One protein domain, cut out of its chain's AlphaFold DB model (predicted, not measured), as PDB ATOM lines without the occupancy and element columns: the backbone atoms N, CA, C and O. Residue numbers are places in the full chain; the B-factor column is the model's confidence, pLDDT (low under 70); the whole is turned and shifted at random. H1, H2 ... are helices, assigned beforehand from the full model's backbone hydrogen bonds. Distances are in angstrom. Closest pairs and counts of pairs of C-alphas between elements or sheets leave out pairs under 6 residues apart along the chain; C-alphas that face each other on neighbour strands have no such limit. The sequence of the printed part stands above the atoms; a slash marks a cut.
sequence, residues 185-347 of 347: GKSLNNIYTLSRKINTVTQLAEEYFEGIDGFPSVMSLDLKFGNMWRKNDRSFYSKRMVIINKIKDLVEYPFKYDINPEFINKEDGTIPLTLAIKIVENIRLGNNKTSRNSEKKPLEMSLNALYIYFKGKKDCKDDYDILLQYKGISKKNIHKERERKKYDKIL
ATOM      1  N   GLY A 185      66.977  91.469 115.494       46.75
ATOM      2  CA  GLY A 185      67.266  91.405 114.048       46.75
ATOM      3  C   GLY A 185      67.559  92.769 113.390       46.75
ATOM      4  O   GLY A 185      67.783  92.851 112.184       46.75
ATOM      5  N   LYS A 186      67.574  93.853 114.172       45.44
ATOM      6  CA  LYS A 186      67.923  95.213 113.779       45.44
ATOM      7  C   LYS A 186      69.023  95.669 114.728       45.44
ATOM      8  O   LYS A 186      68.754  95.959 115.886       45.44
ATOM      9  N   SER A 187      70.263  95.734 114.239       45.66
ATOM     10  CA  SER A 187      71.393  96.257 115.011       45.66
ATOM     11  C   SER A 187      71.125  97.719 115.388       45.66
ATOM     12  O   SER A 187      71.309  98.632 114.575       45.66
ATOM     13  N   LEU A 188      70.656  97.947 116.610       44.78
ATOM     14  CA  LEU A 188      70.739  99.250 117.247       44.78
ATOM     15  C   LEU A 188      72.223  99.502 117.544       44.78
ATOM     16  O   LEU A 188      72.828  98.792 118.339       44.78
ATOM     17  N   ASN A 189      72.759 100.524 116.875       51.25
ATOM     18  CA  ASN A 189      74.071 101.155 117.044       51.25
ATOM     19  C   ASN A 189      75.270 100.500 116.328       51.25
ATOM     20  O   ASN A 189      75.476  99.290 116.341       51.25
ATOM     21  N   ASN A 190      76.056 101.361 115.669       56.56
ATOM     22  CA  ASN A 190      77.393 101.070 115.150       56.56
ATOM     23  C   ASN A 190      78.222 100.454 116.291       56.56
ATOM     24  O   ASN A 190      78.453 101.126 117.293       56.56
ATOM     25  N   ILE A 191      78.656  99.201 116.136       64.56
ATOM     26  CA  ILE A 191      79.438  98.456 117.145       64.56
ATOM     27  C   ILE A 191      80.775  99.154 117.428       64.56
ATOM     28  O   ILE A 191      81.306  99.089 118.530       64.56
ATOM     29  N   TYR A 192      81.302  99.854 116.426       81.69
ATOM     30  CA  TYR A 192      82.528 100.625 116.511       81.69
ATOM     31  C   TYR A 192      82.445 101.823 115.561       81.69
ATOM     32  O   TYR A 192      81.752 101.782 114.539       81.69
ATOM     33  N   THR A 193      83.132 102.907 115.911       87.69
ATOM     34  CA  THR A 193      83.269 104.099 115.067       87.69
ATOM     35  C   THR A 193      84.751 104.383 114.900       87.69
ATOM     36  O   THR A 193      85.468 104.538 115.884       87.69
ATOM     37  N   LEU A 194      85.195 104.474 113.649       91.00
ATOM     38  CA  LEU A 194      86.586 104.734 113.294       91.00
ATOM     39  C   LEU A 194      87.054 106.062 113.901       91.00
ATOM     40  O   LEU A 194      86.391 107.099 113.755       91.00
ATOM     41  N   SER A 195      88.233 106.065 114.521       90.81
ATOM     42  CA  SER A 195      88.749 107.236 115.226       90.81
ATOM     43  C   SER A 195      88.992 108.396 114.265       90.81
ATOM     44  O   SER A 195      89.758 108.286 113.310       90.81
ATOM     45  N   ARG A 196      88.378 109.558 114.511       91.38
ATOM     46  CA  ARG A 196      88.591 110.772 113.693       91.38
ATOM     47  C   ARG A 196      89.877 111.526 114.040       91.38
ATOM     48  O   ARG A 196      90.228 112.465 113.330       91.38
ATOM     49  N   LYS A 197      90.558 111.125 115.117       90.81
ATOM     50  CA  LYS A 197      91.779 111.773 115.618       90.81
ATOM     51  C   LYS A 197      93.050 111.296 114.908       90.81
ATOM     52  O   LYS A 197      94.050 112.005 114.940       90.81
ATOM     53  N   ILE A 198      92.989 110.142 114.244       93.81
ATOM     54  CA  ILE A 198      94.102 109.558 113.487       93.81
ATOM     55  C   ILE A 198      94.515 110.488 112.344       93.81
ATOM     56  O   ILE A 198      93.692 110.858 111.498       93.81
ATOM     57  N   ASN A 199      95.797 110.846 112.318       94.19
ATOM     58  CA  ASN A 199      96.353 111.817 111.377       94.19
ATOM     59  C   ASN A 199      97.613 111.333 110.635       94.19
ATOM     60  O   ASN A 199      97.952 111.942 109.617       94.19
ATOM     61  N   THR A 200      98.242 110.242 111.075       97.00
ATOM     62  CA  THR A 200      99.389 109.604 110.407       97.00
ATOM     63  C   THR A 200      99.020 108.252 109.802       97.00
ATOM     64  O   THR A 200      97.997 107.654 110.147       97.00
ATOM     65  N   VAL A 201      99.844 107.770 108.869       97.94
ATOM     66  CA  VAL A 201      99.703 106.426 108.292       97.94
ATOM     67  C   VAL A 201      99.988 105.362 109.349       97.94
ATOM     68  O   VAL A 201      99.291 104.356 109.373       97.94
ATOM     69  N   THR A 202     100.933 105.607 110.261       96.88
ATOM     70  CA  THR A 202     101.244 104.700 111.375       96.88
ATOM     71  C   THR A 202     100.025 104.449 112.257       96.88
ATOM     72  O   THR A 202      99.605 103.311 112.385       96.88
ATOM     73  N   GLN A 203      99.371 105.506 112.747       96.75
ATOM     74  CA  GLN A 203      98.157 105.380 113.563       96.75
ATOM     75  C   GLN A 203      97.004 104.707 112.810       96.75
ATOM     76  O   GLN A 203      96.178 104.010 113.395       96.75
ATOM     77  N   LEU A 204      96.915 104.948 111.498       97.62
ATOM     78  CA  LEU A 204      95.931 104.284 110.653       97.62
ATOM     79  C   LEU A 204      96.216 102.781 110.534       97.62
ATOM     80  O   LEU A 204      95.281 101.983 110.550       97.62
ATOM     81  N   ALA A 205      97.484 102.403 110.389       96.69
ATOM     82  CA  ALA A 205      97.899 101.011 110.332       96.69
ATOM     83  C   ALA A 205      97.691 100.317 111.685       96.69
ATOM     84  O   ALA A 205      97.124  99.231 111.700       96.69
ATOM     85  N   GLU A 206      98.043 100.966 112.798       94.00
ATOM     86  CA  GLU A 206      97.772 100.485 114.159       94.00
ATOM     87  C   GLU A 206      96.278 100.192 114.344       94.00
ATOM     88  O   GLU A 206      95.908  99.050 114.597       94.00
ATOM     89  N   GLU A 207      95.389 101.163 114.085       95.00
ATOM     90  CA  GLU A 207      93.934 100.951 114.173       95.00
ATOM     91  C   GLU A 207      93.466  99.787 113.278       95.00
ATOM     92  O   GLU A 207      92.559  99.032 113.645       95.00
ATOM     93  N   TYR A 208      94.076  99.623 112.099       96.25
ATOM     94  CA  TYR A 208      93.658  98.600 111.153       96.25
ATOM     95  C   TYR A 208      94.108  97.184 111.522       96.25
ATOM     96  O   TYR A 208      93.284  96.267 111.486       96.25
ATOM     97  N   PHE A 209      95.390  97.004 111.844       91.00
ATOM     98  CA  PHE A 209      96.012  95.696 112.056       91.00
ATOM     99  C   PHE A 209      95.971  95.256 113.523       91.00
ATOM    100  O   PHE A 209      95.708  94.085 113.789       91.00
ATOM    101  N   GLU A 210      96.149  96.184 114.463       88.25
ATOM    102  CA  GLU A 210      96.337  95.890 115.891       88.25
ATOM    103  C   GLU A 210      95.118  96.297 116.733       88.25
ATOM    104  O   GLU A 210      94.683  95.552 117.610       88.25
ATOM    105  N   GLY A 211      94.497  97.428 116.402       86.38
ATOM    106  CA  GLY A 211      93.504  98.100 117.237       86.38
ATOM    107  C   GLY A 211      94.089  99.344 117.908       86.38
ATOM    108  O   GLY A 211      95.276  99.634 117.801       86.38
ATOM    109  N   ILE A 212      93.243 100.132 118.567       83.19
ATOM    110  CA  ILE A 212      93.657 101.367 119.251       83.19
ATOM    111  C   ILE A 212      92.810 101.569 120.505       83.19
ATOM    112  O   ILE A 212      91.632 101.225 120.500       83.19
ATOM    113  N   ASP A 213      93.385 102.120 121.576       81.06
ATOM    114  CA  ASP A 213      92.679 102.449 122.828       81.06
ATOM    115  C   ASP A 213      91.878 101.270 123.431       81.06
ATOM    116  O   ASP A 213      90.786 101.448 123.969       81.06
ATOM    117  N   GLY A 214      92.396 100.042 123.302       74.50
ATOM    118  CA  GLY A 214      91.727  98.820 123.777       74.50
ATOM    119  C   GLY A 214      90.553  98.349 122.907       74.50
ATOM    120  O   GLY A 214      89.902  97.360 123.245       74.50
ATOM    121  N   PHE A 215      90.278  99.019 121.784       80.31
ATOM    122  CA  PHE A 215      89.309  98.565 120.789       80.31
ATOM    123  C   PHE A 215      89.922  97.526 119.839       80.31
ATOM    124  O   PHE A 215      91.120  97.585 119.553       80.31
ATOM    125  N   PRO A 216      89.104  96.596 119.307       82.31
ATOM    126  CA  PRO A 216      89.567  95.597 118.349       82.31
ATOM    127  C   PRO A 216      90.080  96.238 117.054       82.31
ATOM    128  O   PRO A 216      89.609  97.301 116.644       82.31
ATOM    129  N   SER A 217      90.993  95.548 116.367       91.19
ATOM    130  CA  SER A 217      91.482  95.977 115.056       91.19
ATOM    131  C   SER A 217      90.361  96.018 114.018       91.19
ATOM    132  O   SER A 217      89.449  95.181 114.027       91.19
ATOM    133  N   VAL A 218      90.434  96.956 113.071       90.88
ATOM    134  CA  VAL A 218      89.465  97.031 111.959       90.88
ATOM    135  C   VAL A 218      89.446  95.730 111.158       90.88
ATOM    136  O   VAL A 218      88.377  95.284 110.743       90.88
ATOM    137  N   MET A 219      90.606  95.091 110.986       89.00
ATOM    138  CA  MET A 219      90.715  93.791 110.332       89.00
ATOM    139  C   MET A 219      89.885  92.720 111.054       89.00
ATOM    140  O   MET A 219      89.124  91.999 110.409       89.00
ATOM    141  N   SER A 220      89.961  92.649 112.386       80.00
ATOM    142  CA  SER A 220      89.161  91.699 113.168       80.00
ATOM    143  C   SER A 220      87.656  91.998 113.099       80.00
ATOM    144  O   SER A 220      86.840  91.076 113.025       80.00
ATOM    145  N   LEU A 221      87.274  93.280 113.047       83.00
ATOM    146  CA  LEU A 221      85.883  93.702 112.879       83.00
ATOM    147  C   LEU A 221      85.326  93.310 111.504       83.00
ATOM    148  O   LEU A 221      84.193  92.831 111.423       83.00
ATOM    149  N   ASP A 222      86.111  93.474 110.435       83.94
ATOM    150  CA  ASP A 222      85.733  93.038 109.088       83.94
ATOM    151  C   ASP A 222      85.581  91.514 109.008       83.94
ATOM    152  O   ASP A 222      84.595  91.040 108.445       83.94
ATOM    153  N   LEU A 223      86.492  90.748 109.618       77.69
ATOM    154  CA  LEU A 223      86.404  89.283 109.668       77.69
ATOM    155  C   LEU A 223      85.162  88.804 110.435       77.69
ATOM    156  O   LEU A 223      84.476  87.886 109.993       77.69
ATOM    157  N   LYS A 224      84.854  89.430 111.578       77.12
ATOM    158  CA  LYS A 224      83.788  88.975 112.487       77.12
ATOM    159  C   LYS A 224      82.395  89.475 112.108       77.12
ATOM    160  O   LYS A 224      81.415  88.757 112.291       77.12
ATOM    161  N   PHE A 225      82.287  90.711 111.624       76.75
ATOM    162  CA  PHE A 225      81.002  91.387 111.404       76.75
ATOM    163  C   PHE A 225      80.798  91.868 109.959       76.75
ATOM    164  O   PHE A 225      79.749  92.443 109.644       76.75
ATOM    165  N   GLY A 226      81.775  91.677 109.068       83.69
ATOM    166  CA  GLY A 226      81.685  92.094 107.672       83.69
ATOM    167  C   GLY A 226      81.434  93.595 107.522       83.69
ATOM    168  O   GLY A 226      82.073  94.434 108.143       83.69
ATOM    169  N   ASN A 227      80.467  93.975 106.687       82.12
ATOM    170  CA  ASN A 227      80.134  95.383 106.445       82.12
ATOM    171  C   ASN A 227      79.207  96.009 107.510       82.12
ATOM    172  O   ASN A 227      78.965  97.221 107.463       82.12
ATOM    173  N   MET A 228      78.674  95.214 108.443       79.69
ATOM    174  CA  MET A 228      77.618  95.654 109.361       79.69
ATOM    175  C   MET A 228      78.138  96.607 110.437       79.69
ATOM    176  O   MET A 228      77.469  97.596 110.739       79.69
ATOM    177  N   TRP A 229      79.344  96.372 110.965       83.94
ATOM    178  CA  TRP A 229      79.927  97.212 112.021       83.94
ATOM    179  C   TRP A 229      80.215  98.645 111.548       83.94
ATOM    180  O   TRP A 229      80.162  99.582 112.339       83.94
ATOM    181  N   ARG A 230      80.454  98.827 110.242       90.25
ATOM    182  CA  ARG A 230      80.811 100.106 109.607       90.25
ATOM    183  C   ARG A 230      79.655 100.778 108.875       90.25
ATOM    184  O   ARG A 230      79.889 101.567 107.959       90.25
ATOM    185  N   LYS A 231      78.400 100.498 109.243       84.81
ATOM    186  CA  LYS A 231      77.214 101.029 108.547       84.81
ATOM    187  C   LYS A 231      77.212 102.559 108.438       84.81
ATOM    188  O   LYS A 231      76.945 103.062 107.349       84.81
ATOM    189  N   ASN A 232      77.570 103.280 109.505       85.38
ATOM    190  CA  ASN A 232      77.627 104.753 109.473       85.38
ATOM    191  C   ASN A 232      79.007 105.309 109.074       85.38
ATOM    192  O   ASN A 232      79.151 106.509 108.873       85.38
ATOM    193  N   ASP A 233      80.004 104.437 108.901       91.25
ATOM    194  CA  ASP A 233      81.403 104.810 108.664       91.25
ATOM    195  C   ASP A 233      81.938 104.368 107.298       91.25
ATOM    196  O   ASP A 233      83.125 104.521 107.010       91.25
ATOM    197  N   ARG A 234      81.053 103.892 106.411       91.50
ATOM    198  CA  ARG A 234      81.400 103.352 105.085       91.50
ATOM    199  C   ARG A 234      82.332 104.261 104.292       91.50
ATOM    200  O   ARG A 234      83.346 103.796 103.790       91.50
ATOM    201  N   SER A 235      82.012 105.555 104.197       91.31
ATOM    202  CA  SER A 235      82.822 106.512 103.426       91.31
ATOM    203  C   SER A 235      84.227 106.669 104.010       91.31
ATOM    204  O   SER A 235      85.214 106.677 103.275       91.31
ATOM    205  N   PHE A 236      84.327 106.765 105.335       93.88
ATOM    206  CA  PHE A 236      85.598 106.963 106.021       93.88
ATOM    207  C   PHE A 236      86.471 105.707 105.947       93.88
ATOM    208  O   PHE A 236      87.647 105.796 105.594       93.88
ATOM    209  N   TYR A 237      85.854 104.542 106.145       95.62
ATOM    210  CA  TYR A 237      86.459 103.239 105.910       95.62
ATOM    211  C   TYR A 237      86.994 103.119 104.478       95.62
ATOM    212  O   TYR A 237      88.165 102.818 104.288       95.62
ATOM    213  N   SER A 238      86.183 103.417 103.456       95.94
ATOM    214  CA  SER A 238      86.612 103.298 102.056       95.94
ATOM    215  C   SER A 238      87.814 104.186 101.735       95.94
ATOM    216  O   SER A 238      88.697 103.768 100.995       95.94
ATOM    217  N   LYS A 239      87.877 105.400 102.297       96.81
ATOM    218  CA  LYS A 239      89.040 106.286 102.129       96.81
ATOM    219  C   LYS A 239      90.299 105.700 102.766       96.81
ATOM    220  O   LYS A 239      91.361 105.741 102.153       96.81
ATOM    221  N   ARG A 240      90.171 105.154 103.976       97.38
ATOM    222  CA  ARG A 240      91.262 104.508 104.716       97.38
ATOM    223  C   ARG A 240      91.761 103.246 104.029       97.38
ATOM    224  O   ARG A 240      92.967 103.079 103.884       97.38
ATOM    225  N   MET A 241      90.848 102.430 103.509       97.62
ATOM    226  CA  MET A 241      91.194 101.201 102.801       97.62
ATOM    227  C   MET A 241      92.024 101.431 101.546       97.62
ATOM    228  O   MET A 241      92.839 100.585 101.218       97.62
ATOM    229  N   VAL A 242      91.895 102.574 100.864       98.44
ATOM    230  CA  VAL A 242      92.794 102.898  99.742       98.44
ATOM    231  C   VAL A 242      94.251 102.994 100.206       98.44
ATOM    232  O   VAL A 242      95.143 102.527  99.506       98.44
ATOM    233  N   ILE A 243      94.492 103.570 101.385       98.56
ATOM    234  CA  ILE A 243      95.836 103.696 101.960       98.56
ATOM    235  C   ILE A 243      96.307 102.331 102.481       98.56
ATOM    236  O   ILE A 243      97.412 101.911 102.158       98.56
ATOM    237  N   ILE A 244      95.455 101.603 103.211       98.50
ATOM    238  CA  ILE A 244      95.769 100.257 103.719       98.50
ATOM    239  C   ILE A 244      96.088  99.283 102.582       98.50
ATOM    240  O   ILE A 244      97.081  98.568 102.651       98.50
ATOM    241  N   ASN A 245      95.296  99.276 101.510       98.25
ATOM    242  CA  ASN A 245      95.551  98.413 100.358       98.25
ATOM    243  C   ASN A 245      96.869  98.766  99.672       98.25
ATOM    244  O   ASN A 245      97.533  97.876  99.163       98.25
ATOM    245  N   LYS A 246      97.276 100.041  99.686       98.38
ATOM    246  CA  LYS A 246      98.591 100.430  99.175       98.38
ATOM    247  C   LYS A 246      99.728  99.883 100.043       98.38
ATOM    248  O   LYS A 246     100.725  99.437  99.494       98.38
ATOM    249  N   ILE A 247      99.564  99.878 101.367       98.31
ATOM    250  CA  ILE A 247     100.521  99.247 102.292       98.31
ATOM    251  C   ILE A 247     100.606  97.739 102.018       98.31
ATOM    252  O   ILE A 247     101.709  97.222 101.884       98.31
ATOM    253  N   LYS A 248      99.467  97.046 101.879       97.44
ATOM    254  CA  LYS A 248      99.435  95.605 101.563       97.44
ATOM    255  C   LYS A 248     100.102  95.292 100.220       97.44
ATOM    256  O   LYS A 248     100.959  94.425 100.163       97.44
ATOM    257  N   ASP A 249      99.791  96.060  99.175       97.94
ATOM    258  CA  ASP A 249     100.381  95.886  97.838       97.94
ATOM    259  C   ASP A 249     101.901  96.134  97.834       97.94
ATOM    260  O   ASP A 249     102.620  95.503  97.068       97.94
ATOM    261  N   LEU A 250     102.410  97.022  98.698       97.50
ATOM    262  CA  LEU A 250     103.852  97.214  98.897       97.50
ATOM    263  C   LEU A 250     104.519  96.026  99.593       97.50
ATOM    264  O   LEU A 250     105.637  95.677  99.226       97.50
ATOM    265  N   VAL A 251     103.852  95.440 100.593       97.12
ATOM    266  CA  VAL A 251     104.331  94.238 101.294       97.12
ATOM    267  C   VAL A 251     104.403  93.059 100.333       97.12
ATOM    268  O   VAL A 251     105.435  92.403 100.269       97.12
ATOM    269  N   GLU A 252     103.329  92.818  99.579       96.31
ATOM    270  CA  GLU A 252     103.188  91.655  98.696       96.31
ATOM    271  C   GLU A 252     103.995  91.790  97.397       96.31
ATOM    272  O   GLU A 252     104.510  90.798  96.887       96.31
ATOM    273  N   TYR A 253     104.132  93.006  96.855       96.69
ATOM    274  CA  TYR A 253     104.746  93.238  95.541       96.69
ATOM    275  C   TYR A 253     105.792  94.368  95.549       96.69
ATOM    276  O   TYR A 253     105.681  95.317  94.763       96.69
ATOM    277  N   PRO A 254     106.853  94.292  96.375       96.44
ATOM    278  CA  PRO A 254     107.843  95.367  96.503       96.44
ATOM    279  C   PRO A 254     108.576  95.685  95.188       96.44
ATOM    280  O   PRO A 254     108.878  96.846  94.907       96.44
ATOM    281  N   PHE A 255     108.790  94.691  94.319       94.44
ATOM    282  CA  PHE A 255     109.448  94.874  93.017       94.44
ATOM    283  C   PHE A 255     108.694  95.809  92.062       94.44
ATOM    284  O   PHE A 255     109.303  96.467  91.225       94.44
ATOM    285  N   LYS A 256     107.366  95.920  92.200       95.44
ATOM    286  CA  LYS A 256     106.535  96.845  91.407       95.44
ATOM    287  C   LYS A 256     106.892  98.314  91.662       95.44
ATOM    288  O   LYS A 256     106.600  99.176  90.829       95.44
ATOM    289  N   TYR A 257     107.503  98.583  92.812       95.94
ATOM    290  CA  TYR A 257     107.787  99.908  93.345       95.94
ATOM    291  C   TYR A 257     109.281 100.251  93.363       95.94
ATOM    292  O   TYR A 257     109.646 101.263  93.949       95.94
ATOM    293  N   ASP A 258     110.131  99.440  92.721       95.44
ATOM    294  CA  ASP A 258     111.596  99.597  92.696       95.44
ATOM    295  C   ASP A 258     112.230  99.683  94.100       95.44
ATOM    296  O   ASP A 258     113.214 100.390  94.322       95.44
ATOM    297  N   ILE A 259     111.672  98.946  95.069       94.81
ATOM    298  CA  ILE A 259     112.261  98.838  96.407       94.81
ATOM    299  C   ILE A 259     113.608  98.114  96.313       94.81
ATOM    300  O   ILE A 259     113.725  97.094  95.630       94.81
ATOM    301  N   ASN A 260     114.624  98.633  97.013       93.12
ATOM    302  CA  ASN A 260     115.962  98.042  97.025       93.12
ATOM    303  C   ASN A 260     115.881  96.556  97.463       93.12
ATOM    304  O   ASN A 260     115.356  96.283  98.550       93.12
ATOM    305  N   PRO A 261     116.417  95.611  96.657       93.62
ATOM    306  CA  PRO A 261     116.406  94.179  96.952       93.62
ATOM    307  C   PRO A 261     116.967  93.783  98.320       93.62
ATOM    308  O   PRO A 261     116.597  92.738  98.839       93.62
ATOM    309  N   GLU A 262     117.825  94.603  98.933       94.56
ATOM    310  CA  GLU A 262     118.362  94.359 100.280       94.56
ATOM    311  C   GLU A 262     117.285  94.310 101.372       94.56
ATOM    312  O   GLU A 262     117.487  93.678 102.407       94.56
ATOM    313  N   PHE A 263     116.142  94.965 101.152       93.69
ATOM    314  CA  PHE A 263     115.028  94.977 102.101       93.69
ATOM    315  C   PHE A 263     113.977  93.905 101.814       93.69
ATOM    316  O   PHE A 263     113.043  93.756 102.603       93.69
ATOM    317  N   ILE A 264     114.110  93.193 100.692       94.81
ATOM    318  CA  ILE A 264     113.167  92.169 100.261       94.81
ATOM    319  C   ILE A 264     113.595  90.833 100.862       94.81
ATOM    320  O   ILE A 264     114.745  90.405 100.733       94.81
ATOM    321  N   ASN A 265     112.660  90.168 101.532       92.62
ATOM    322  CA  ASN A 265     112.869  88.837 102.065       92.62
ATOM    323  C   ASN A 265     113.091  87.853 100.905       92.62
ATOM    324  O   ASN A 265     112.320  87.795  99.949       92.62
ATOM    325  N   LYS A 266     114.179  87.085 100.986       92.56
ATOM    326  CA  LYS A 266     114.588  86.146  99.937       92.56
ATOM    327  C   LYS A 266     113.671  84.928  99.839       92.56
ATOM    328  O   LYS A 266     113.660  84.293  98.792       92.56
ATOM    329  N   GLU A 267     112.959  84.591 100.914       90.94
ATOM    330  CA  GLU A 267     112.120  83.391 100.979       90.94
ATOM    331  C   GLU A 267     110.766  83.595 100.295       90.94
ATOM    332  O   GLU A 267     110.351  82.761  99.495       90.94
ATOM    333  N   ASP A 268     110.096  84.711 100.582       92.19
ATOM    334  CA  ASP A 268     108.725  84.983 100.132       92.19
ATOM    335  C   ASP A 268     108.609  86.188  99.179       92.19
ATOM    336  O   ASP A 268     107.538  86.446  98.635       92.19
ATOM    337  N   GLY A 269     109.701  86.926  98.943       92.50
ATOM    338  CA  GLY A 269     109.712  88.100  98.071       92.50
ATOM    339  C   GLY A 269     109.002  89.330  98.647       92.50
ATOM    340  O   GLY A 269     108.739  90.269  97.895       92.50
ATOM    341  N   THR A 270     108.693  89.346  99.949       95.12
ATOM    342  CA  THR A 270     107.945  90.427 100.613       95.12
ATOM    343  C   THR A 270     108.848  91.413 101.357       95.12
ATOM    344  O   THR A 270     110.047  91.190 101.519       95.12
ATOM    345  N   ILE A 271     108.285  92.530 101.830       96.75
ATOM    346  CA  ILE A 271     108.956  93.436 102.780       96.75
ATOM    347  C   ILE A 271     108.211  93.495 104.121       96.75
ATOM    348  O   ILE A 271     106.988  93.347 104.149       96.75
ATOM    349  N   PRO A 272     108.892  93.798 105.244       96.44
ATOM    350  CA  PRO A 272     108.226  93.950 106.535       96.44
ATOM    351  C   PRO A 272     107.113  95.009 106.509       96.44
ATOM    352  O   PRO A 272     107.296  96.109 105.976       96.44
ATOM    353  N   LEU A 273     105.987  94.728 107.175       94.31
ATOM    354  CA  LEU A 273     104.845  95.650 107.270       94.31
ATOM    355  C   LEU A 273     105.256  97.036 107.795       94.31
ATOM    356  O   LEU A 273     104.815  98.063 107.279       94.31
ATOM    357  N   THR A 274     106.148  97.073 108.785       96.00
ATOM    358  CA  THR A 274     106.686  98.312 109.365       96.00
ATOM    359  C   THR A 274     107.426  99.169 108.334       96.00
ATOM    360  O   THR A 274     107.309 100.396 108.357       96.00
ATOM    361  N   LEU A 275     108.138  98.543 107.391       96.69
ATOM    362  CA  LEU A 275     108.826  99.235 106.304       96.69
ATOM    363  C   LEU A 275     107.828  99.800 105.287       96.69
ATOM    364  O   LEU A 275     107.936 100.969 104.919       96.69
ATOM    365  N   ALA A 276     106.818  99.022 104.894       97.88
ATOM    366  CA  ALA A 276     105.767  99.489 103.989       97.88
ATOM    367  C   ALA A 276     104.978 100.676 104.577       97.88
ATOM    368  O   ALA A 276     104.740 101.670 103.887       97.88
ATOM    369  N   ILE A 277     104.635 100.621 105.871       98.06
ATOM    370  CA  ILE A 277     104.005 101.737 106.599       98.06
ATOM    371  C   ILE A 277     104.895 102.982 106.538       98.06
ATOM    372  O   ILE A 277     104.405 104.070 106.229       98.06
ATOM    373  N   LYS A 278     106.201 102.829 106.797       97.94
ATOM    374  CA  LYS A 278     107.171 103.932 106.753       97.94
ATOM    375  C   LYS A 278     107.267 104.557 105.362       97.94
ATOM    376  O   LYS A 278     107.245 105.780 105.264       97.94
ATOM    377  N   ILE A 279     107.332 103.753 104.302       98.06
ATOM    378  CA  ILE A 279     107.376 104.248 102.918       98.06
ATOM    379  C   ILE A 279     106.122 105.081 102.613       98.06
ATOM    380  O   ILE A 279     106.219 106.219 102.161       98.06
ATOM    381  N   VAL A 280     104.931 104.568 102.932       98.31
ATOM    382  CA  VAL A 280     103.675 105.299 102.692       98.31
ATOM    383  C   VAL A 280     103.574 106.569 103.551       98.31
ATOM    384  O   VAL A 280     103.062 107.594 103.088       98.31
ATOM    385  N   GLU A 281     104.097 106.551 104.779       98.00
ATOM    386  CA  GLU A 281     104.220 107.750 105.615       98.00
ATOM    387  C   GLU A 281     105.222 108.756 105.024       98.00
ATOM    388  O   GLU A 281     104.940 109.953 105.023       98.00
ATOM    389  N   ASN A 282     106.339 108.317 104.435       96.81
ATOM    390  CA  ASN A 282     107.269 109.210 103.739       96.81
ATOM    391  C   ASN A 282     106.592 109.903 102.551       96.81
ATOM    392  O   ASN A 282     106.749 111.116 102.391       96.81
ATOM    393  N   ILE A 283     105.783 109.178 101.768       96.44
ATOM    394  CA  ILE A 283     104.966 109.769 100.694       96.44
ATOM    395  C   ILE A 283     104.067 110.857 101.272       96.44
ATOM    396  O   ILE A 283     104.013 111.972 100.750       96.44
ATOM    397  N   ARG A 284     103.392 110.582 102.395       96.12
ATOM    398  CA  ARG A 284     102.566 111.577 103.087       96.12
ATOM    399  C   ARG A 284     103.379 112.804 103.507       96.12
ATOM    400  O   ARG A 284     102.892 113.927 103.366       96.12
ATOM    401  N   LEU A 285     104.573 112.594 104.048       94.69
ATOM    402  CA  LEU A 285     105.405 113.637 104.641       94.69
ATOM    403  C   LEU A 285     106.128 114.502 103.609       94.69
ATOM    404  O   LEU A 285     106.343 115.684 103.878       94.69
ATOM    405  N   GLY A 286     106.479 113.961 102.443       92.12
ATOM    406  CA  GLY A 286     107.123 114.753 101.399       92.12
ATOM    407  C   GLY A 286     107.766 114.001 100.236       92.12
ATOM    408  O   GLY A 286     108.144 114.662  99.276       92.12
ATOM    409  N   ASN A 287     107.813 112.667 100.225       93.44
ATOM    410  CA  ASN A 287     108.150 111.898  99.016       93.44
ATOM    411  C   ASN A 287     106.946 111.848  98.064       93.44
ATOM    412  O   ASN A 287     106.431 110.790  97.730       93.44
ATOM    413  N   ASN A 288     106.391 113.006  97.729       92.19
ATOM    414  CA  ASN A 288     105.276 113.120  96.806       92.19
ATOM    415  C   ASN A 288     105.481 114.337  95.916       92.19
ATOM    416  O   ASN A 288     106.037 115.350  96.335       92.19
ATOM    417  N   LYS A 289     104.936 114.294  94.704       86.75
ATOM    418  CA  LYS A 289     105.057 115.404  93.744       86.75
ATOM    419  C   LYS A 289     103.981 116.483  93.926       86.75
ATOM    420  O   LYS A 289     103.793 117.338  93.061       86.75
ATOM    421  N   THR A 290     103.254 116.486  95.048       81.56
ATOM    422  CA  THR A 290     102.201 117.478  95.293       81.56
ATOM    423  C   THR A 290     102.826 118.803  95.723       81.56
ATOM    424  O   THR A 290     103.168 118.992  96.887       81.56
ATOM    425  N   SER A 291     102.904 119.760  94.799       71.56
ATOM    426  CA  SER A 291     103.199 121.162  95.111       71.56
ATOM    427  C   SER A 291     102.038 122.072  94.701       71.56
ATOM    428  O   SER A 291     101.360 121.827  93.705       71.56
ATOM    429  N   ARG A 292     101.779 123.126  95.489       58.62
ATOM    430  CA  ARG A 292     100.745 124.140  95.187       58.62
ATOM    431  C   ARG A 292     101.294 125.353  94.441       58.62
ATOM    432  O   ARG A 292     100.526 126.029  93.768       58.62
ATOM    433  N   ASN A 293     102.585 125.636  94.603       56.22
ATOM    434  CA  ASN A 293     103.273 126.796  94.049       56.22
ATOM    435  C   ASN A 293     104.574 126.292  93.406       56.22
ATOM    436  O   ASN A 293     105.262 125.464  93.991       56.22
ATOM    437  N   SER A 294     104.915 126.790  92.223       51.88
ATOM    438  CA  SER A 294     106.024 126.368  91.345       51.88
ATOM    439  C   SER A 294     107.442 126.342  91.956       51.88
ATOM    440  O   SER A 294     108.393 125.956  91.280       51.88
ATOM    441  N   GLU A 295     107.616 126.665  93.236       57.00
ATOM    442  CA  GLU A 295     108.881 126.593  93.971       57.00
ATOM    443  C   GLU A 295     109.024 125.246  94.709       57.00
ATOM    444  O   GLU A 295     108.918 125.177  95.929       57.00
ATOM    445  N   LYS A 296     109.227 124.175  93.925       64.69
ATOM    446  CA  LYS A 296     109.905 122.871  94.178       64.69
ATOM    447  C   LYS A 296     109.753 122.088  95.502       64.69
ATOM    448  O   LYS A 296     110.259 120.972  95.557       64.69
ATOM    449  N   LYS A 297     109.103 122.581  96.556       72.12
ATOM    450  CA  LYS A 297     109.000 121.859  97.833       72.12
ATOM    451  C   LYS A 297     107.701 121.052  97.905       72.12
ATOM    452  O   LYS A 297     106.630 121.615  97.661       72.12
ATOM    453  N   PRO A 298     107.774 119.761  98.256       82.50
ATOM    454  CA  PRO A 298     106.590 118.930  98.392       82.50
ATOM    455  C   PRO A 298     105.745 119.358  99.594       82.50
ATOM    456  O   PRO A 298     106.210 120.032 100.520       82.50
ATOM    457  N   LEU A 299     104.465 119.000  99.570       87.38
ATOM    458  CA  LEU A 299     103.531 119.285 100.654       87.38
ATOM    459  C   LEU A 299     103.431 118.107 101.610       87.38
ATOM    460  O   LEU A 299     103.309 116.959 101.186       87.38
ATOM    461  N   GLU A 300     103.343 118.421 102.902       91.81
ATOM    462  CA  GLU A 300     102.866 117.442 103.869       91.81
ATOM    463  C   GLU A 300     101.357 117.224 103.660       91.81
ATOM    464  O   GLU A 300     100.536 118.151 103.756       91.81
ATOM    465  N   MET A 301     100.978 115.985 103.362       93.38
ATOM    466  CA  MET A 301      99.601 115.595 103.104       93.38
ATOM    467  C   MET A 301      98.878 115.193 104.396       93.38
ATOM    468  O   MET A 301      99.381 114.458 105.237       93.38
ATOM    469  N   SER A 302      97.623 115.623 104.537       94.62
ATOM    470  CA  SER A 302      96.679 114.950 105.444       94.62
ATOM    471  C   SER A 302      96.319 113.568 104.891       94.62
ATOM    472  O   SER A 302      96.323 113.412 103.670       94.62
ATOM    473  N   LEU A 303      95.845 112.631 105.716       96.44
ATOM    474  CA  LEU A 303      95.359 111.325 105.235       96.44
ATOM    475  C   LEU A 303      94.315 111.428 104.111       96.44
ATOM    476  O   LEU A 303      94.377 110.684 103.142       96.44
ATOM    477  N   ASN A 304      93.393 112.397 104.164       95.38
ATOM    478  CA  ASN A 304      92.428 112.591 103.073       95.38
ATOM    479  C   ASN A 304      93.094 113.075 101.767       95.38
ATOM    480  O   ASN A 304      92.608 112.769 100.685       95.38
ATOM    481  N   ALA A 305      94.197 113.824 101.852       94.88
ATOM    482  CA  ALA A 305      94.967 114.238 100.679       94.88
ATOM    483  C   ALA A 305      95.781 113.067 100.111       94.88
ATOM    484  O   ALA A 305      95.765 112.876  98.901       94.88
ATOM    485  N   LEU A 306      96.380 112.241 100.976       97.00
ATOM    486  CA  LEU A 306      97.046 110.995 100.582       97.00
ATOM    487  C   LEU A 306      96.067 110.018  99.909       97.00
ATOM    488  O   LEU A 306      96.362 109.463  98.857       97.00
ATOM    489  N   TYR A 307      94.853 109.885 100.448       97.19
ATOM    490  CA  TYR A 307      93.765 109.145  99.803       97.19
ATOM    491  C   TYR A 307      93.487 109.654  98.380       97.19
ATOM    492  O   TYR A 307      93.398 108.854  97.453       97.19
ATOM    493  N   ILE A 308      93.350 110.972  98.190       96.69
ATOM    494  CA  ILE A 308      93.115 111.564  96.862       96.69
ATOM    495  C   ILE A 308      94.309 111.300  95.936       96.69
ATOM    496  O   ILE A 308      94.107 111.044  94.751       96.69
ATOM    497  N   TYR A 309      95.529 111.354  96.473       96.25
ATOM    498  CA  TYR A 309      96.765 111.087  95.743       96.25
ATOM    499  C   TYR A 309      96.774 109.667  95.167       96.25
ATOM    500  O   TYR A 309      96.837 109.508  93.948       96.25
ATOM    501  N   PHE A 310      96.573 108.651  96.013       97.56
ATOM    502  CA  PHE A 310      96.538 107.251  95.580       97.56
ATOM    503  C   PHE A 310      95.310 106.905  94.744       97.56
ATOM    504  O   PHE A 310      95.425 106.223  93.729       97.56
ATOM    505  N   LYS A 311      94.120 107.401  95.107       96.62
ATOM    506  CA  LYS A 311      92.910 107.166  94.305       96.62
ATOM    507  C   LYS A 311      93.047 107.747  92.895       96.62
ATOM    508  O   LYS A 311      92.507 107.182  91.950       96.62
ATOM    509  N   GLY A 312      93.753 108.869  92.762       95.81
ATOM    510  CA  GLY A 312      94.062 109.492  91.480       95.81
ATOM    511  C   GLY A 312      95.259 108.888  90.745       95.81
ATOM    512  O   GLY A 312      95.592 109.423  89.694       95.81
ATOM    513  N   LYS A 313      95.905 107.839  91.284       95.12
ATOM    514  CA  LYS A 313      97.139 107.232  90.749       95.12
ATOM    515  C   LYS A 313      98.219 108.273  90.434       95.12
ATOM    516  O   LYS A 313      98.821 108.263  89.365       95.12
ATOM    517  N   LYS A 314      98.381 109.245  91.335       94.25
ATOM    518  CA  LYS A 314      99.372 110.323  91.190       94.25
ATOM    519  C   LYS A 314     100.761 109.908  91.665       94.25
ATOM    520  O   LYS A 314     101.708 110.655  91.452       94.25
ATOM    521  N   ASP A 315     100.841 108.764  92.334       94.56
ATOM    522  CA  ASP A 315     102.072 108.156  92.792       94.56
ATOM    523  C   ASP A 315     102.943 107.690  91.626       94.56
ATOM    524  O   ASP A 315     102.455 107.218  90.599       94.56
ATOM    525  N   CYS A 316     104.250 107.815  91.804       93.94
ATOM    526  CA  CYS A 316     105.265 107.330  90.878       93.94
ATOM    527  C   CYS A 316     106.357 106.578  91.641       93.94
ATOM    528  O   CYS A 316     106.416 106.655  92.862       93.94
ATOM    529  N   LYS A 317     107.225 105.860  90.924       93.75
ATOM    530  CA  LYS A 317     108.274 105.018  91.522       93.75
ATOM    531  C   LYS A 317     109.173 105.790  92.501       93.75
ATOM    532  O   LYS A 317     109.381 105.319  93.611       93.75
ATOM    533  N   ASP A 318     109.566 107.017  92.156       92.31
ATOM    534  CA  ASP A 318     110.392 107.885  93.017       92.31
ATOM    535  C   ASP A 318     109.763 108.185  94.392       92.31
ATOM    536  O   ASP A 318     110.476 108.473  95.351       92.31
ATOM    537  N   ASP A 319     108.431 108.142  94.499       94.88
ATOM    538  CA  ASP A 319     107.730 108.436  95.751       94.88
ATOM    539  C   ASP A 319     107.977 107.335  96.806       94.88
ATOM    540  O   ASP A 319     107.917 107.593  98.008       94.88
ATOM    541  N   TYR A 320     108.293 106.110  96.375       96.56
ATOM    542  CA  TYR A 320     108.411 104.925  97.232       96.56
ATOM    543  C   TYR A 320     109.780 104.760  97.905       96.56
ATOM    544  O   TYR A 320     110.074 103.706  98.468       96.56
ATOM    545  N   ASP A 321     110.605 105.808  97.902       94.25
ATOM    546  CA  ASP A 321     111.891 105.800  98.590       94.25
ATOM    547  C   ASP A 321     111.721 105.570 100.109       94.25
ATOM    548  O   ASP A 321     110.885 106.173 100.799       94.25
ATOM    549  N   ILE A 322     112.557 104.678 100.636       94.00
ATOM    550  CA  ILE A 322     112.633 104.304 102.051       94.00
ATOM    551  C   ILE A 322     113.085 105.492 102.906       94.00
ATOM    552  O   ILE A 322     112.720 105.599 104.089       94.00
ATOM    553  N   LEU A 323     113.880 106.389 102.326       93.62
ATOM    554  CA  LEU A 323     114.334 107.611 102.968       93.62
ATOM    555  C   LEU A 323     113.428 108.780 102.589       93.62
ATOM    556  O   LEU A 323     113.024 108.945 101.441       93.62
ATOM    557  N   LEU A 324     113.118 109.627 103.571       91.31
ATOM    558  CA  LEU A 324     112.402 110.873 103.320       91.31
ATOM    559  C   LEU A 324     113.349 111.852 102.610       91.31
ATOM    560  O   LEU A 324     114.217 112.444 103.250       91.31
ATOM    561  N   GLN A 325     113.170 112.027 101.304       85.69
ATOM    562  CA  GLN A 325     114.020 112.864 100.457       85.69
ATOM    563  C   GLN A 325     113.849 114.348 100.784       85.69
ATOM    564  O   GLN A 325     114.813 115.109 100.872       85.69
ATOM    565  N   TYR A 326     112.603 114.767 100.999       83.06
ATOM    566  CA  TYR A 326     112.257 116.151 101.283       83.06
ATOM    567  C   TYR A 326     111.224 116.204 102.396       83.06
ATOM    568  O   TYR A 326     110.177 115.564 102.328       83.06
ATOM    569  N   LYS A 327     111.471 117.030 103.413       85.06
ATOM    570  CA  LYS A 327     110.447 117.317 104.416       85.06
ATOM    571  C   LYS A 327     109.443 118.307 103.838       85.06
ATOM    572  O   LYS A 327     109.785 119.464 103.582       85.06
ATOM    573  N   GLY A 328     108.213 117.849 103.635       79.81
ATOM    574  CA  GLY A 328     107.161 118.676 103.074       79.81
ATOM    575  C   GLY A 328     106.750 119.819 103.998       79.81
ATOM    576  O   GLY A 328     106.871 119.747 105.224       79.81
ATOM    577  N   ILE A 329     106.254 120.907 103.409       83.06
ATOM    578  CA  ILE A 329     105.764 122.054 104.180       83.06
ATOM    579  C   ILE A 329     104.296 121.820 104.541       83.06
ATOM    580  O   ILE A 329     103.451 121.579 103.675       83.06
ATOM    581  N   SER A 330     103.968 121.934 105.830       82.81
ATOM    582  CA  SER A 330     102.581 121.849 106.287       82.81
ATOM    583  C   SER A 330     101.757 123.051 105.807       82.81
ATOM    584  O   SER A 330     102.237 124.186 105.728       82.81
ATOM    585  N   LYS A 331     100.456 122.848 105.559       78.19
ATOM    586  CA  LYS A 331      99.539 123.937 105.157       78.19
ATOM    587  C   LYS A 331      99.516 125.100 106.155       78.19
ATOM    588  O   LYS A 331      99.386 126.252 105.744       78.19
ATOM    589  N   LYS A 332      99.649 124.803 107.453       80.00
ATOM    590  CA  LYS A 332      99.711 125.816 108.517       80.00
ATOM    591  C   LYS A 332     100.937 126.714 108.348       80.00
ATOM    592  O   LYS A 332     100.817 127.929 108.480       80.00
ATOM    593  N   ASN A 333     102.085 126.130 108.009       79.38
ATOM    594  CA  ASN A 333     103.322 126.879 107.799       79.38
ATOM    595  C   ASN A 333     103.253 127.731 106.528       79.38
ATOM    596  O   ASN A 333     103.619 128.900 106.578       79.38
ATOM    597  N   ILE A 334     102.667 127.211 105.445       79.50
ATOM    598  CA  ILE A 334     102.448 127.992 104.213       79.50
ATOM    599  C   ILE A 334     101.564 129.211 104.480       79.50
ATOM    600  O   ILE A 334     101.831 130.295 103.966       79.50
ATOM    601  N   HIS A 335     100.500 129.058 105.272       78.06
ATOM    602  CA  HIS A 335      99.644 130.192 105.614       78.06
ATOM    603  C   HIS A 335     100.407 131.237 106.436       78.06
ATOM    604  O   HIS A 335     100.382 132.407 106.075       78.06
ATOM    605  N   LYS A 336     101.170 130.811 107.453       80.44
ATOM    606  CA  LYS A 336     102.036 131.709 108.236       80.44
ATOM    607  C   LYS A 336     103.061 132.451 107.370       80.44
ATOM    608  O   LYS A 336     103.259 133.643 107.568       80.44
ATOM    609  N   GLU A 337     103.698 131.777 106.412       80.38
ATOM    610  CA  GLU A 337     104.645 132.409 105.483       80.38
ATOM    611  C   GLU A 337     103.970 133.435 104.568       80.38
ATOM    612  O   GLU A 337     104.533 134.497 104.315       80.38
ATOM    613  N   ARG A 338     102.753 133.146 104.087       79.06
ATOM    614  CA  ARG A 338     101.976 134.091 103.270       79.06
ATOM    615  C   ARG A 338     101.552 135.321 104.061       79.06
ATOM    616  O   ARG A 338     101.654 136.419 103.527       79.06
ATOM    617  N   GLU A 339     101.119 135.140 105.307       79.19
ATOM    618  CA  GLU A 339     100.799 136.256 106.201       79.19
ATOM    619  C   GLU A 339     102.039 137.131 106.425       79.19
ATOM    620  O   GLU A 339     101.974 138.329 106.179       79.19
ATOM    621  N   ARG A 340     103.201 136.546 106.755       78.62
ATOM    622  CA  ARG A 340     104.469 137.292 106.906       78.62
ATOM    623  C   ARG A 340     104.830 138.104 105.657       78.62
ATOM    624  O   ARG A 340     104.996 139.312 105.750       78.62
ATOM    625  N   LYS A 341     104.820 137.473 104.475       78.81
ATOM    626  CA  LYS A 341     105.102 138.150 103.193       78.81
ATOM    627  C   LYS A 341     104.106 139.267 102.852       78.81
ATOM    628  O   LYS A 341     104.421 140.125 102.031       78.81
ATOM    629  N   LYS A 342     102.890 139.236 103.408       76.75
ATOM    630  CA  LYS A 342     101.897 140.304 103.238       76.75
ATOM    631  C   LYS A 342     102.256 141.525 104.087       76.75
ATOM    632  O   LYS A 342     102.113 142.634 103.591       76.75
ATOM    633  N   TYR A 343     102.747 141.322 105.310       69.62
ATOM    634  CA  TYR A 343     103.226 142.407 106.173       69.62
ATOM    635  C   TYR A 343     104.532 143.024 105.654       69.62
ATOM    636  O   TYR A 343     104.639 144.244 105.624       69.62
ATOM    637  N   ASP A 344     105.456 142.214 105.130       69.94
ATOM    638  CA  ASP A 344     106.728 142.696 104.560       69.94
ATOM    639  C   ASP A 344     106.561 143.516 103.263       69.94
ATOM    640  O   ASP A 344     107.506 144.149 102.814       69.94
ATOM    641  N   LYS A 345     105.380 143.486 102.627       65.88
ATOM    642  CA  LYS A 345     105.048 144.307 101.446       65.88
ATOM    643  C   LYS A 345     104.361 145.634 101.783       65.88
ATOM    644  O   LYS A 345     104.081 146.406 100.871       65.88
ATOM    645  N   ILE A 346     103.981 145.831 103.045       62.53
ATOM    646  CA  ILE A 346     103.274 147.029 103.525       62.53
ATOM    647  C   ILE A 346     104.251 148.010 104.204       62.53
ATOM    648  O   ILE A 346     103.921 149.185 104.351       62.53
ATOM    649  N   LEU A 347     105.444 147.536 104.576       47.91
ATOM    650  CA  LEU A 347     106.622 148.338 104.925       47.91
ATOM    651  C   LEU A 347     107.444 148.624 103.666       47.91
ATOM    652  O   LEU A 347     108.058 149.713 103.625       47.91
TER     653      LEU A 347
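AT A GLANCE: This is residues 185 to 347 of the 347 residues of the protein "GCR1_C domain-containing protein" of Hanseniaspora valbyensis NRRL Y-1626 (UniProt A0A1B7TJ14). A core of crossed helices, with H1, H3 and H5 packed on one another and H6 across H3, has H2 attached through H1, and H8 runs away as an arm whose residues 335 to 347 stick out. The short H4 and H7 sit near each other beyond H3 and H5, and loops join many of the parts. The printed part has 163 residues with eight named helices, H1 to H8 in order, and no named strand; the class is all helix, although the helices hold 79 residues, under half. It is only just loose, close to compact, with a radius of gyration of the C-alphas of 18.7 A, and spans 69 by 47 by 27 A.

HOW THE PARTS SIT: H1, residues 201 to 209, touches H2, residues 218 to 225, at a shallow tilt of 28 degrees, the same way; the closest C-alphas, of Tyr 208 and Val 218, are 4.5 A apart. In their link, residues 211 to 212 pair antiparallel with 215 to 216. H3, residues 234 to 252, touches H1 with residues 240 to 244 alone, about perpendicular at 86 degrees, closest at the C-alphas of Ala 205 and Ile 244, 7.0 A. H4, residues 254 to 257, is close to H3 but not clearly touching, with the C-alphas of Leu 250 and Tyr 257 closest at 7.3 A. H5, residues 273 to 285, touches H3 at a steep tilt of 61 degrees, opposite ways, with the C-alphas of Ile 247 and Ala 276 closest at 5.5 A. H5 also touches H1, opposite ways, at 37 degrees, only just steep; the closest C-alphas are those of Val 201 and Glu 281, 5.4 A. H6, residues 303 to 311, touches H3 at a steep tilt of 64 degrees, the same way, with the C-alphas of Lys 239 and Tyr 307 closest at 6.0 A. H7, residues 317 to 320, touches H5, closest at the C-alphas of Ile 283 and Asp 319, 5.8 A. H8, residues 331 to 343, touches no helix. Every O i to N i+4 pair is within hydrogen-bond range in H1, H2, H5, H6 and H8, and 14 of 15 are in H3; H4 and H7 are too short for such a pair.

IN THESE COORDINATES: H1 begins at C-alpha 201, (99.703, 106.426, 108.292). H3 is the longest helix, 25.5 A, with a kink of 29 degrees near residue 241. H5 measures 18.2 A and H8 18.9 A, ending at C-alpha 343, (103.226, 142.407, 106.173).

THE WHOLE: The C-alphas of Gly 185 and Leu 347, the chain's last residue, are farthest apart, 69.8 A. The printed part has no cut. The links H4 to H5 and H5 to H6 are long. Mean pLDDT of the printed part is 87.2; residues 185 to 191, 292 to 296 and 343 to 347 are under 70.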